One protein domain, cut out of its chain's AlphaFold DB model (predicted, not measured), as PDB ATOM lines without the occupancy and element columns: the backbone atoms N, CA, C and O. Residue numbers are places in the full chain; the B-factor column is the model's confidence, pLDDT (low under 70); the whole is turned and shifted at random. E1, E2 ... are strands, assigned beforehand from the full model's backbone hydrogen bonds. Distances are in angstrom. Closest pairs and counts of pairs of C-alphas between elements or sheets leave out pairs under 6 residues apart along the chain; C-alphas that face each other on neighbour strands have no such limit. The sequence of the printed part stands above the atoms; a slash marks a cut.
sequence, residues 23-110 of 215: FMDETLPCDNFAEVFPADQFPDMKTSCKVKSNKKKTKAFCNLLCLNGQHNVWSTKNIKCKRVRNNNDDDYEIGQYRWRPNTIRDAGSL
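This is residues 23 to 110 of the 215 residues of an uncharacterized protein of Oikopleura dioica (UniProt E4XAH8). With little regular structure, this is a curled four-stranded sheet: a long hairpin, E1 and E2, with short E3 and E4 beside it, and long loops around. The 88 printed residues, under half in named elements, have no named helix; the all-strand meander E1 E2 E3 E4, each strand antiparallel to the one before, also gives the sheet's order. It is compact, radius of gyration of the C-alphas 13.7 A, spanning 39 by 30 by 21 A.

Pass residues 23 to 44 and find C-alpha 45 at (-42.871, 46.115, 5.617), where E1, residues 45 to 54, begins its 29.5 A. E2, 57 to 66, covers 29.7 A; E3, 79 to 83, 13.1 A; E4, 97 to 100, 9.6 A, ending at (-34.625, 32.264, -4.338).

In hairpin E1 and E2, find N 46 and O 65 2.8 A apart. E2 and E3 pair at N 62 and O 79, 2.9 A; E3 and E4 at N 82 and O 98, 2.8 A. Edge strands E1 and E4 are apart.

The printed part has no cut. Links E2 to E3 and E3 to E4 are long. Look for pLDDT under 70 at residues 25 to 32, 53 to 58, 71 to 78 and 85 to 95.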
ATOM      1  N   PHE A  23     -45.379  32.177   0.256       72.88
ATOM      2  CA  PHE A  23     -44.876  31.448  -0.893       72.88
ATOM      3  C   PHE A  23     -44.762  32.447  -2.034       72.88
ATOM      4  O   PHE A  23     -45.753  33.035  -2.458       72.88
ATOM      5  N   MET A  24     -43.537  32.683  -2.494       71.75
ATOM      6  CA  MET A  24     -43.346  33.339  -3.778       71.75
ATOM      7  C   MET A  24     -43.696  32.268  -4.794       71.75
ATOM      8  O   MET A  24     -42.862  31.392  -5.037       71.75
ATOM      9  N   ASP A  25     -44.954  32.295  -5.249       57.62
ATOM     10  CA  ASP A  25     -45.484  31.383  -6.259       57.62
ATOM     11  C   ASP A  25     -44.418  31.180  -7.330       57.62
ATOM     12  O   ASP A  25     -43.709  32.098  -7.754       57.62
ATOM     13  N   GLU A  26     -44.236  29.929  -7.696       52.19
ATOM     14  CA  GLU A  26     -43.137  29.498  -8.525       52.19
ATOM     15  C   GLU A  26     -43.302  30.058  -9.948       52.19
ATOM     16  O   GLU A  26     -42.311  30.196 -10.661       52.19
ATOM     17  N   THR A  27     -44.509  30.498 -10.317       53.78
ATOM     18  CA  THR A  27     -44.821  31.227 -11.557       53.78
ATOM     19  C   THR A  27     -44.508  32.728 -11.513       53.78
ATOM     20  O   THR A  27     -44.520  33.373 -12.561       53.78
ATOM     21  N   LEU A  28     -44.189  33.291 -10.341       59.81
ATOM     22  CA  LEU A  28     -44.038  34.732 -10.155       59.81
ATOM     23  C   LEU A  28     -42.725  35.233 -10.789       59.81
ATOM     24  O   LEU A  28     -41.630  34.872 -10.323       59.81
ATOM     25  N   PRO A  29     -42.794  36.061 -11.846       62.97
ATOM     26  CA  PRO A  29     -41.600  36.538 -12.513       62.97
ATOM     27  C   PRO A  29     -40.814  37.523 -11.626       62.97
ATOM     28  O   PRO A  29     -41.247  37.994 -10.568       62.97
ATOM     29  N   CYS A  30     -39.557  37.767 -12.001       69.75
ATOM     30  CA  CYS A  30     -38.605  38.534 -11.186       69.75
ATOM     31  C   CYS A  30     -38.849  40.057 -11.134       69.75
ATOM     32  O   CYS A  30     -37.965  40.819 -10.730       69.75
ATOM     33  N   ASP A  31     -40.023  40.491 -11.547       64.69
ATOM     34  CA  ASP A  31     -40.561  41.847 -11.582       64.69
ATOM     35  C   ASP A  31     -41.572  42.095 -10.450       64.69
ATOM     36  O   ASP A  31     -41.605  43.199  -9.909       64.69
ATOM     37  N   ASN A  32     -42.278  41.066  -9.978       69.75
ATOM     38  CA  ASN A  32     -43.447  41.243  -9.103       69.75
ATOM     39  C   ASN A  32     -43.179  41.055  -7.599       69.75
ATOM     40  O   ASN A  32     -44.085  40.790  -6.814       69.75
ATOM     41  N   PHE A  33     -41.933  41.218  -7.138       75.88
ATOM     42  CA  PHE A  33     -41.573  40.952  -5.734       75.88
ATOM     43  C   PHE A  33     -42.401  41.748  -4.711       75.88
ATOM     44  O   PHE A  33     -42.678  41.250  -3.623       75.88
ATOM     45  N   ALA A  34     -42.779  42.989  -5.036       77.38
ATOM     46  CA  ALA A  34     -43.576  43.831  -4.146       77.38
ATOM     47  C   ALA A  34     -45.029  43.351  -4.008       77.38
ATOM     48  O   ALA A  34     -45.607  43.513  -2.938       77.38
ATOM     49  N   GLU A  35     -45.592  42.725  -5.044       77.12
ATOM     50  CA  GLU A  35     -46.979  42.235  -5.047       77.12
ATOM     51  C   GLU A  35     -47.186  41.084  -4.058       77.12
ATOM     52  O   GLU A  35     -48.269  40.925  -3.509       77.12
ATOM     53  N   VAL A  36     -46.125  40.328  -3.759       77.25
ATOM     54  CA  VAL A  36     -46.151  39.234  -2.771       77.25
ATOM     55  C   VAL A  36     -46.166  39.752  -1.322       77.25
ATOM     56  O   VAL A  36     -46.421  38.997  -0.386       77.25
ATOM     57  N   PHE A  37     -45.890  41.043  -1.118       78.81
ATOM     58  CA  PHE A  37     -45.917  41.705   0.189       78.81
ATOM     59  C   PHE A  37     -46.854  42.914   0.146       78.81
ATOM     60  O   PHE A  37     -46.390  44.050   0.295       78.81
ATOM     61  N   PRO A  38     -48.163  42.703  -0.086       80.69
ATOM     62  CA  PRO A  38     -49.091  43.808  -0.226       80.69
ATOM     63  C   PRO A  38     -49.272  44.509   1.131       80.69
ATOM     64  O   PRO A  38     -49.184  43.897   2.202       80.69
ATOM     65  N   ALA A  39     -49.440  45.832   1.090       79.12
ATOM     66  CA  ALA A  39     -49.391  46.685   2.280       79.12
ATOM     67  C   ALA A  39     -50.571  46.460   3.244       79.12
ATOM     68  O   ALA A  39     -50.451  46.730   4.435       79.12
ATOM     69  N   ASP A  40     -51.692  45.939   2.753       81.56
ATOM     70  CA  ASP A  40     -52.839  45.514   3.559       81.56
ATOM     71  C   ASP A  40     -52.475  44.343   4.492       81.56
ATOM     72  O   ASP A  40     -52.830  44.339   5.674       81.56
ATOM     73  N   GLN A  41     -51.693  43.379   4.002       78.50
ATOM     74  CA  GLN A  41     -51.255  42.217   4.778       78.50
ATOM     75  C   GLN A  41     -49.966  42.493   5.565       78.50
ATOM     76  O   GLN A  41     -49.841  42.071   6.723       78.50
ATOM     77  N   PHE A  42     -49.036  43.261   4.992       82.25
ATOM     78  CA  PHE A  42     -47.715  43.570   5.555       82.25
ATOM     79  C   PHE A  42     -47.457  45.092   5.662       82.25
ATOM     80  O   PHE A  42     -46.487  45.592   5.095       82.25
ATOM     81  N   PRO A  43     -48.274  45.839   6.430       82.38
ATOM     82  CA  PRO A  43     -48.221  47.298   6.542       82.38
ATOM     83  C   PRO A  43     -46.905  47.803   7.131       82.38
ATOM     84  O   PRO A  43     -46.466  48.895   6.794       82.38
ATOM     85  N   ASP A  44     -46.239  47.003   7.968       82.56
ATOM     86  CA  ASP A  44     -44.969  47.369   8.603       82.56
ATOM     87  C   ASP A  44     -43.744  47.036   7.740       82.56
ATOM     88  O   ASP A  44     -42.607  47.170   8.203       82.56
ATOM     89  N   MET A  45     -43.943  46.570   6.502       83.50
ATOM     90  CA  MET A  45     -42.871  46.115   5.617       83.50
ATOM     91  C   MET A  45     -42.793  46.948   4.346       83.50
ATOM     92  O   MET A  45     -43.784  47.407   3.792       83.50
ATOM     93  N   LYS A  46     -41.572  47.101   3.847       86.56
ATOM     94  CA  LYS A  46     -41.270  47.733   2.568       86.56
ATOM     95  C   LYS A  46     -40.293  46.876   1.789       86.56
ATOM     96  O   LYS A  46     -39.298  46.395   2.333       86.56
ATOM     97  N   THR A  47     -40.539  46.717   0.497       84.69
ATOM     98  CA  THR A  47     -39.615  46.026  -0.399       84.69
ATOM     99  C   THR A  47     -38.599  47.007  -0.989       84.69
ATOM    100  O   THR A  47     -38.879  48.183  -1.228       84.69
ATOM    101  N   SER A  48     -37.367  46.546  -1.194       84.75
ATOM    102  CA  SER A  48     -36.324  47.303  -1.887       84.75
ATOM    103  C   SER A  48     -35.558  46.376  -2.812       84.75
ATOM    104  O   SER A  48     -34.885  45.453  -2.353       84.75
ATOM    105  N   CYS A  49     -35.653  46.625  -4.115       81.38
ATOM    106  CA  CYS A  49     -35.043  45.795  -5.143       81.38
ATOM    107  C   CYS A  49     -33.948  46.555  -5.892       81.38
ATOM    108  O   CYS A  49     -34.124  47.692  -6.318       81.38
ATOM    109  N   LYS A  50     -32.799  45.906  -6.075       80.38
ATOM    110  CA  LYS A  50     -31.697  46.368  -6.919       80.38
ATOM    111  C   LYS A  50     -31.569  45.436  -8.113       80.38
ATOM    112  O   LYS A  50     -31.211  44.268  -7.952       80.38
ATOM    113  N   VAL A  51     -31.823  45.956  -9.308       78.50
ATOM    114  CA  VAL A  51     -31.680  45.205 -10.558       78.50
ATOM    115  C   VAL A  51     -30.286  45.437 -11.130       78.50
ATOM    116  O   VAL A  51     -29.846  46.570 -11.298       78.50
ATOM    117  N   LYS A  52     -29.566  44.352 -11.418       72.88
ATOM    118  CA  LYS A  52     -28.301  44.371 -12.156       72.88
ATOM    119  C   LYS A  52     -28.508  43.680 -13.497       72.88
ATOM    120  O   LYS A  52     -28.662  42.460 -13.548       72.88
ATOM    121  N   SER A  53     -28.504  44.469 -14.561       64.69
ATOM    122  CA  SER A  53     -28.557  44.003 -15.946       64.69
ATOM    123  C   SER A  53     -27.140  43.886 -16.525       64.69
ATOM    124  O   SER A  53     -26.276  44.715 -16.243       64.69
ATOM    125  N   ASN A  54     -26.881  42.837 -17.305       65.44
ATOM    126  CA  ASN A  54     -25.718  42.714 -18.187       65.44
ATOM    127  C   ASN A  54     -26.180  42.062 -19.505       65.44
ATOM    128  O   ASN A  54     -27.183  41.349 -19.505       65.44
ATOM    129  N   LYS A  55     -25.416  42.216 -20.597       57.97
ATOM    130  CA  LYS A  55     -25.714  41.754 -21.971       57.97
ATOM    131  C   LYS A  55     -26.202  40.300 -22.091       57.97
ATOM    132  O   LYS A  55     -26.804  39.950 -23.092       57.97
ATOM    133  N   LYS A  56     -25.923  39.440 -21.102       60.44
ATOM    134  CA  LYS A  56     -26.332  38.024 -21.092       60.44
ATOM    135  C   LYS A  56     -27.404  37.673 -20.050       60.44
ATOM    136  O   LYS A  56     -27.988  36.599 -20.167       60.44
ATOM    137  N   LYS A  57     -27.587  38.467 -18.979       61.59
ATOM    138  CA  LYS A  57     -28.431  38.115 -17.810       61.59
ATOM    139  C   LYS A  57     -28.867  39.353 -17.023       61.59
ATOM    140  O   LYS A  57     -28.017  40.167 -16.663       61.59
ATOM    141  N   THR A  58     -30.131  39.388 -16.610       62.53
ATOM    142  CA  THR A  58     -30.643  40.318 -15.593       62.53
ATOM    143  C   THR A  58     -30.778  39.586 -14.260       62.53
ATOM    144  O   THR A  58     -31.272  38.461 -14.202       62.53
ATOM    145  N   LYS A  59     -30.279  40.180 -13.174       70.94
ATOM    146  CA  LYS A  59     -30.414  39.661 -11.807       70.94
ATOM    147  C   LYS A  59     -30.996  40.742 -10.912       70.94
ATOM    148  O   LYS A  59     -30.352  41.766 -10.697       70.94
ATOM    149  N   ALA A  60     -32.164  40.485 -10.344       76.44
ATOM    150  CA  ALA A  60     -32.732  41.305  -9.286       76.44
ATOM    151  C   ALA A  60     -32.319  40.786  -7.898       76.44
ATOM    152  O   ALA A  60     -32.241  39.576  -7.659       76.44
ATOM    153  N   PHE A  61     -32.017  41.720  -6.999       80.50
ATOM    154  CA  PHE A  61     -31.722  41.482  -5.591       80.50
ATOM    155  C   PHE A  61     -32.718  42.270  -4.755       80.50
ATOM    156  O   PHE A  61     -32.623  43.495  -4.725       80.50
ATOM    157  N   CYS A  62     -33.633  41.593  -4.074       80.25
ATOM    158  CA  CYS A  62     -34.636  42.244  -3.244       80.25
ATOM    159  C   CYS A  62     -34.381  42.008  -1.759       80.25
ATOM    160  O   CYS A  62     -33.895  40.951  -1.353       80.25
ATOM    161  N   ASN A  63     -34.711  43.020  -0.969       80.88
ATOM    162  CA  ASN A  63     -34.708  43.008   0.482       80.88
ATOM    163  C   ASN A  63     -36.092  43.397   0.988       80.88
ATOM    164  O   ASN A  63     -36.756  44.251   0.401       80.88
ATOM    165  N   LEU A  64     -36.475  42.805   2.114       81.25
ATOM    166  CA  LEU A  64     -37.556  43.309   2.949       81.25
ATOM    167  C   LEU A  64     -36.944  44.246   3.984       81.25
ATOM    168  O   LEU A  64     -35.871  43.967   4.521       81.25
ATOM    169  N   LEU A  65     -37.607  45.353   4.273       82.62
ATOM    170  CA  LEU A  65     -37.218  46.351   5.262       82.62
ATOM    171  C   LEU A  65     -38.416  46.601   6.170       82.62
ATOM    172  O   LEU A  65     -39.536  46.669   5.677       82.62
ATOM    173  N   CYS A  66     -38.191  46.739   7.470       83.38
ATOM    174  CA  CYS A  66     -39.266  47.090   8.388       83.38
ATOM    175  C   CYS A  66     -39.370  48.610   8.511       83.38
ATOM    176  O   CYS A  66     -38.357  49.288   8.695       83.38
ATOM    177  N   LEU A  67     -40.586  49.145   8.414       82.88
ATOM    178  CA  LEU A  67     -40.853  50.582   8.533       82.88
ATOM    179  C   LEU A  67     -40.621  51.096   9.957       82.88
ATOM    180  O   LEU A  67     -40.197  52.231  10.142       82.88
ATOM    181  N   ASN A  68     -40.809  50.236  10.955       77.94
ATOM    182  CA  ASN A  68     -40.535  50.523  12.363       77.94
ATOM    183  C   ASN A  68     -39.032  50.516  12.728       77.94
ATOM    184  O   ASN A  68     -38.683  50.557  13.907       77.94
ATOM    185  N   GLY A  69     -38.133  50.407  11.742       72.75
ATOM    186  CA  GLY A  69     -36.684  50.398  11.952       72.75
ATOM    187  C   GLY A  69     -36.109  49.073  12.469       72.75
ATOM    188  O   GLY A  69     -34.893  48.973  12.643       72.75
ATOM    189  N   GLN A  70     -36.934  48.040  12.683       72.38
ATOM    190  CA  GLN A  70     -36.449  46.718  13.080       72.38
ATOM    191  C   GLN A  70     -35.647  46.047  11.954       72.38
ATOM    192  O   GLN A  70     -35.942  46.167  10.762       72.38
ATOM    193  N   HIS A  71     -34.618  45.293  12.338       66.69
ATOM    194  CA  HIS A  71     -33.861  44.476  11.396       66.69
ATOM    195  C   HIS A  71     -34.544  43.121  11.218       66.69
ATOM    196  O   HIS A  71     -34.604  42.327  12.155       66.69
ATOM    197  N   ASN A  72     -35.005  42.827  10.002       69.06
ATOM    198  CA  ASN A  72     -35.501  41.497   9.670       69.06
ATOM    199  C   ASN A  72     -34.379  40.581   9.155       69.06
ATOM    200  O   ASN A  72     -33.308  41.007   8.719       69.06
ATOM    201  N   VAL A  73     -34.650  39.278   9.171       63.66
ATOM    202  CA  VAL A  73     -33.684  38.241   8.782       63.66
ATOM    203  C   VAL A  73     -33.189  38.397   7.344       63.66
ATOM    204  O   VAL A  73     -32.007  38.186   7.041       63.66
ATOM    205  N   TRP A  74     -34.095  38.799   6.463       65.25
ATOM    206  CA  TRP A  74     -33.872  38.902   5.028       65.25
ATOM    207  C   TRP A  74     -33.111  40.166   4.634       65.25
ATOM    208  O   TRP A  74     -32.364  40.132   3.665       65.25
ATOM    209  N   SER A  75     -33.161  41.242   5.421       59.41
ATOM    210  CA  SER A  75     -32.404  42.468   5.146       59.41
ATOM    211  C   SER A  75     -30.891  42.237   5.201       59.41
ATOM    212  O   SER A  75     -30.119  43.002   4.631       59.41
ATOM    213  N   THR A  76     -30.451  41.171   5.878       59.16
ATOM    214  CA  THR A  76     -29.040  40.749   5.914       59.16
ATOM    215  C   THR A  76     -28.640  39.840   4.747       59.16
ATOM    216  O   THR A  76     -27.448  39.658   4.489       59.16
ATOM    217  N   LYS A  77     -29.612  39.249   4.037       64.56
ATOM    218  CA  LYS A  77     -29.400  38.315   2.925       64.56
ATOM    219  C   LYS A  77     -30.369  38.614   1.785       64.56
ATOM    220  O   LYS A  77     -31.506  38.157   1.804       64.56
ATOM    221  N   ASN A  78     -29.860  39.258   0.737       67.94
ATOM    222  CA  ASN A  78     -30.660  39.561  -0.447       67.94
ATOM    223  C   ASN A  78     -31.311  38.306  -1.048       67.94
ATOM    224  O   ASN A  78     -30.625  37.311  -1.328       67.94
ATOM    225  N   ILE A  79     -32.603  38.419  -1.337       78.69
ATOM    226  CA  ILE A  79     -33.390  37.463  -2.112       78.69
ATOM    227  C   ILE A  79     -33.031  37.667  -3.576       78.69
ATOM    228  O   ILE A  79     -32.993  38.794  -4.072       78.69
ATOM    229  N   LYS A  80     -32.658  36.583  -4.254       80.50
ATOM    230  CA  LYS A  80     -32.047  36.656  -5.583       80.50
ATOM    231  C   LYS A  80     -32.987  36.073  -6.611       80.50
ATOM    232  O   LYS A  80     -33.360  34.911  -6.497       80.50
ATOM    233  N   CYS A  81     -33.220  36.822  -7.671       79.88
ATOM    234  CA  CYS A  81     -33.720  36.263  -8.908       79.88
ATOM    235  C   CYS A  81     -32.607  35.430  -9.573       79.88
ATOM    236  O   CYS A  81     -31.525  35.945  -9.897       79.88
ATOM    237  N   LYS A  82     -32.824  34.122  -9.733       74.44
ATOM    238  CA  LYS A  82     -31.857  33.186 -10.323       74.44
ATOM    239  C   LYS A  82     -32.488  32.426 -11.487       74.44
ATOM    240  O   LYS A  82     -33.618  31.973 -11.392       74.44
ATOM    241  N   ARG A  83     -31.699  32.223 -12.547       75.50
ATOM    242  CA  ARG A  83     -32.037  31.303 -13.640       75.50
ATOM    243  C   ARG A  83     -32.089  29.868 -13.107       75.50
ATOM    244  O   ARG A  83     -31.108  29.441 -12.491       75.50
ATOM    245  N   VAL A  84     -33.176  29.152 -13.364       71.50
ATOM    246  CA  VAL A  84     -33.327  27.715 -13.101       71.50
ATOM    247  C   VAL A  84     -32.320  26.967 -13.978       71.50
ATOM    248  O   VAL A  84     -32.245  27.212 -15.183       71.50
ATOM    249  N   ARG A  85     -31.459  26.150 -13.356       65.25
ATOM    250  CA  ARG A  85     -30.373  25.425 -14.047       65.25
ATOM    251  C   ARG A  85     -30.566  23.911 -14.068       65.25
ATOM    252  O   ARG A  85     -30.145  23.313 -15.043       65.25
ATOM    253  N   ASN A  86     -31.201  23.350 -13.040       60.00
ATOM    254  CA  ASN A  86     -31.525  21.931 -12.917       60.00
ATOM    255  C   ASN A  86     -32.985  21.811 -12.461       60.00
ATOM    256  O   ASN A  86     -33.377  22.545 -11.547       60.00
ATOM    257  N   ASN A  87     -33.734  20.889 -13.070       53.34
ATOM    258  CA  ASN A  87     -34.978  20.361 -12.513       53.34
ATOM    259  C   ASN A  87     -34.619  19.253 -11.538       53.34
ATOM    260  O   ASN A  87     -34.221  18.175 -11.960       53.34
ATOM    261  N   ASN A  88     -34.728  19.538 -10.247       54.62
ATOM    262  CA  ASN A  88     -34.891  18.481  -9.248       54.62
ATOM    263  C   ASN A  88     -36.348  18.412  -8.755       54.62
ATOM    264  O   ASN A  88     -36.662  17.553  -7.946       54.62
ATOM    265  N   ASP A  89     -37.192  19.326  -9.234       53.19
ATOM    266  CA  ASP A  89     -38.629  19.382  -9.013       53.19
ATOM    267  C   ASP A  89     -39.248  19.323 -10.420       53.19
ATOM    268  O   ASP A  89     -38.819  20.069 -11.310       53.19
ATOM    269  N   ASP A  90     -40.180  18.397 -10.642       51.31
ATOM    270  CA  ASP A  90     -40.704  18.035 -11.970       51.31
ATOM    271  C   ASP A  90     -41.574  19.133 -12.632       51.31
ATOM    272  O   ASP A  90     -41.932  19.017 -13.800       51.31
ATOM    273  N   ASP A  91     -41.829  20.245 -11.934       55.44
ATOM    274  CA  ASP A  91     -42.762  21.308 -12.342       55.44
ATOM    275  C   ASP A  91     -42.119  22.521 -13.060       55.44
ATOM    276  O   ASP A  91     -42.790  23.536 -13.289       55.44
ATOM    277  N   TYR A  92     -40.821  22.498 -13.411       60.34
ATOM    278  CA  TYR A  92     -40.134  23.696 -13.945       60.34
ATOM    279  C   TYR A  92     -39.584  23.580 -15.370       60.34
ATOM    280  O   TYR A  92     -39.039  22.567 -15.786       60.34
ATOM    281  N   GLU A  93     -39.612  24.687 -16.115       63.06
ATOM    282  CA  GLU A  93     -38.873  24.801 -17.374       63.06
ATOM    283  C   GLU A  93     -37.438  25.287 -17.132       63.06
ATOM    284  O   GLU A  93     -37.179  26.330 -16.509       63.06
ATOM    285  N   ILE A  94     -36.474  24.555 -17.691       66.81
ATOM    286  CA  ILE A  94     -35.059  24.919 -17.639       66.81
ATOM    287  C   ILE A  94     -34.853  26.260 -18.348       66.81
ATOM    288  O   ILE A  94     -35.037  26.405 -19.552       66.81
ATOM    289  N   GLY A  95     -34.368  27.249 -17.599       67.75
ATOM    290  CA  GLY A  95     -33.959  28.539 -18.143       67.75
ATOM    291  C   GLY A  95     -34.808  29.737 -17.739       67.75
ATOM    292  O   GLY A  95     -34.340  30.855 -17.970       67.75
ATOM    293  N   GLN A  96     -35.946  29.533 -17.072       72.81
ATOM    294  CA  GLN A  96     -36.738  30.611 -16.469       72.81
ATOM    295  C   GLN A  96     -36.002  31.274 -15.289       72.81
ATOM    296  O   GLN A  96     -35.108  30.683 -14.677       72.81
ATOM    297  N   TYR A  97     -36.348  32.522 -14.964       74.19
ATOM    298  CA  TYR A  97     -35.783  33.275 -13.838       74.19
ATOM    299  C   TYR A  97     -36.791  33.339 -12.691       74.19
ATOM    300  O   TYR A  97     -37.889  33.840 -12.884       74.19
ATOM    301  N   ARG A  98     -36.407  32.859 -11.502       74.38
ATOM    302  CA  ARG A  98     -37.304  32.757 -10.338       74.38
ATOM    303  C   ARG A  98     -36.641  33.244  -9.047       74.38
ATOM    304  O   ARG A  98     -35.405  33.248  -8.935       74.38
ATOM    305  N   TRP A  99     -37.445  33.647  -8.062       76.75
ATOM    306  CA  TRP A  99     -36.964  34.097  -6.752       76.75
ATOM    307  C   TRP A  99     -36.389  32.949  -5.923       76.75
ATOM    308  O   TRP A  99     -36.929  31.848  -5.859       76.75
ATOM    309  N   ARG A 100     -35.242  33.195  -5.282       74.88
ATOM    310  CA  ARG A 100     -34.625  32.264  -4.338       74.88
ATOM    311  C   ARG A 100     -34.213  32.989  -3.053       74.88
ATOM    312  O   ARG A 100     -33.419  33.938  -3.129       74.88
ATOM    313  N   PRO A 101     -34.638  32.483  -1.883       72.31
ATOM    314  CA  PRO A 101     -35.529  31.323  -1.694       72.31
ATOM    315  C   PRO A 101     -36.979  31.612  -2.123       72.31
ATOM    316  O   PRO A 101     -37.357  32.773  -2.204       72.31
ATOM    317  N   ASN A 102     -37.734  30.554  -2.430       73.75
ATOM    318  CA  ASN A 102     -39.135  30.592  -2.891       73.75
ATOM    319  C   ASN A 102     -40.150  30.645  -1.733       73.75
ATOM    320  O   ASN A 102     -41.330  30.890  -1.950       73.75
ATOM    321  N   THR A 103     -39.706  30.461  -0.488       75.94
ATOM    322  CA  THR A 103     -40.574  30.542   0.692       75.94
ATOM    323  C   THR A 103     -39.956  31.429   1.762       75.94
ATOM    324  O   THR A 103     -38.778  31.288   2.109       75.94
ATOM    325  N   ILE A 104     -40.781  32.305   2.331       77.56
ATOM    326  CA  ILE A 104     -40.490  33.055   3.548       77.56
ATOM    327  C   ILE A 104     -41.402  32.539   4.648       77.56
ATOM    328  O   ILE A 104     -42.614  32.726   4.607       77.56
ATOM    329  N   ARG A 105     -40.797  31.894   5.644       74.50
ATOM    330  CA  ARG A 105     -41.526  31.431   6.821       74.50
ATOM    331  C   ARG A 105     -41.813  32.577   7.777       74.50
ATOM    332  O   ARG A 105     -40.967  33.464   7.928       74.50
ATOM    333  N   ASP A 106     -42.979  32.516   8.413       73.81
ATOM    334  CA  ASP A 106     -43.413  33.441   9.465       73.81
ATOM    335  C   ASP A 106     -43.252  34.917   9.071       73.81
ATOM    336  O   ASP A 106     -42.795  35.738   9.874       73.81
ATOM    337  N   ALA A 107     -43.608  35.255   7.826       75.75
ATOM    338  CA  ALA A 107     -43.431  36.584   7.253       75.75
ATOM    339  C   ALA A 107     -44.076  37.665   8.127       75.75
ATOM    340  O   ALA A 107     -43.456  38.696   8.358       75.75
ATOM    341  N   GLY A 108     -45.258  37.393   8.695       72.25
ATOM    342  CA  GLY A 108     -45.969  38.307   9.597       72.25
ATOM    343  C   GLY A 108     -45.162  38.727  10.831       72.25
ATOM    344  O   GLY A 108     -45.254  39.871  11.257       72.25
ATOM    345  N   SER A 109     -44.284  37.851  11.329       75.25
ATOM    346  CA  SER A 109     -43.453  38.122  12.510       75.25
ATOM    347  C   SER A 109     -42.140  38.844  12.195       75.25
ATOM    348  O   SER A 109     -41.368  39.147  13.102       75.25
ATOM    349  N   LEU A 110     -41.785  39.057  10.919       75.88
ATOM    350  CA  LEU A 110     -40.433  39.517  10.558       75.88
ATOM    351  C   LEU A 110     -40.096  40.907  11.099       75.88
ATOM    352  O   LEU A 110     -38.917  41.166  11.345       75.88
TER     353      LEU A 110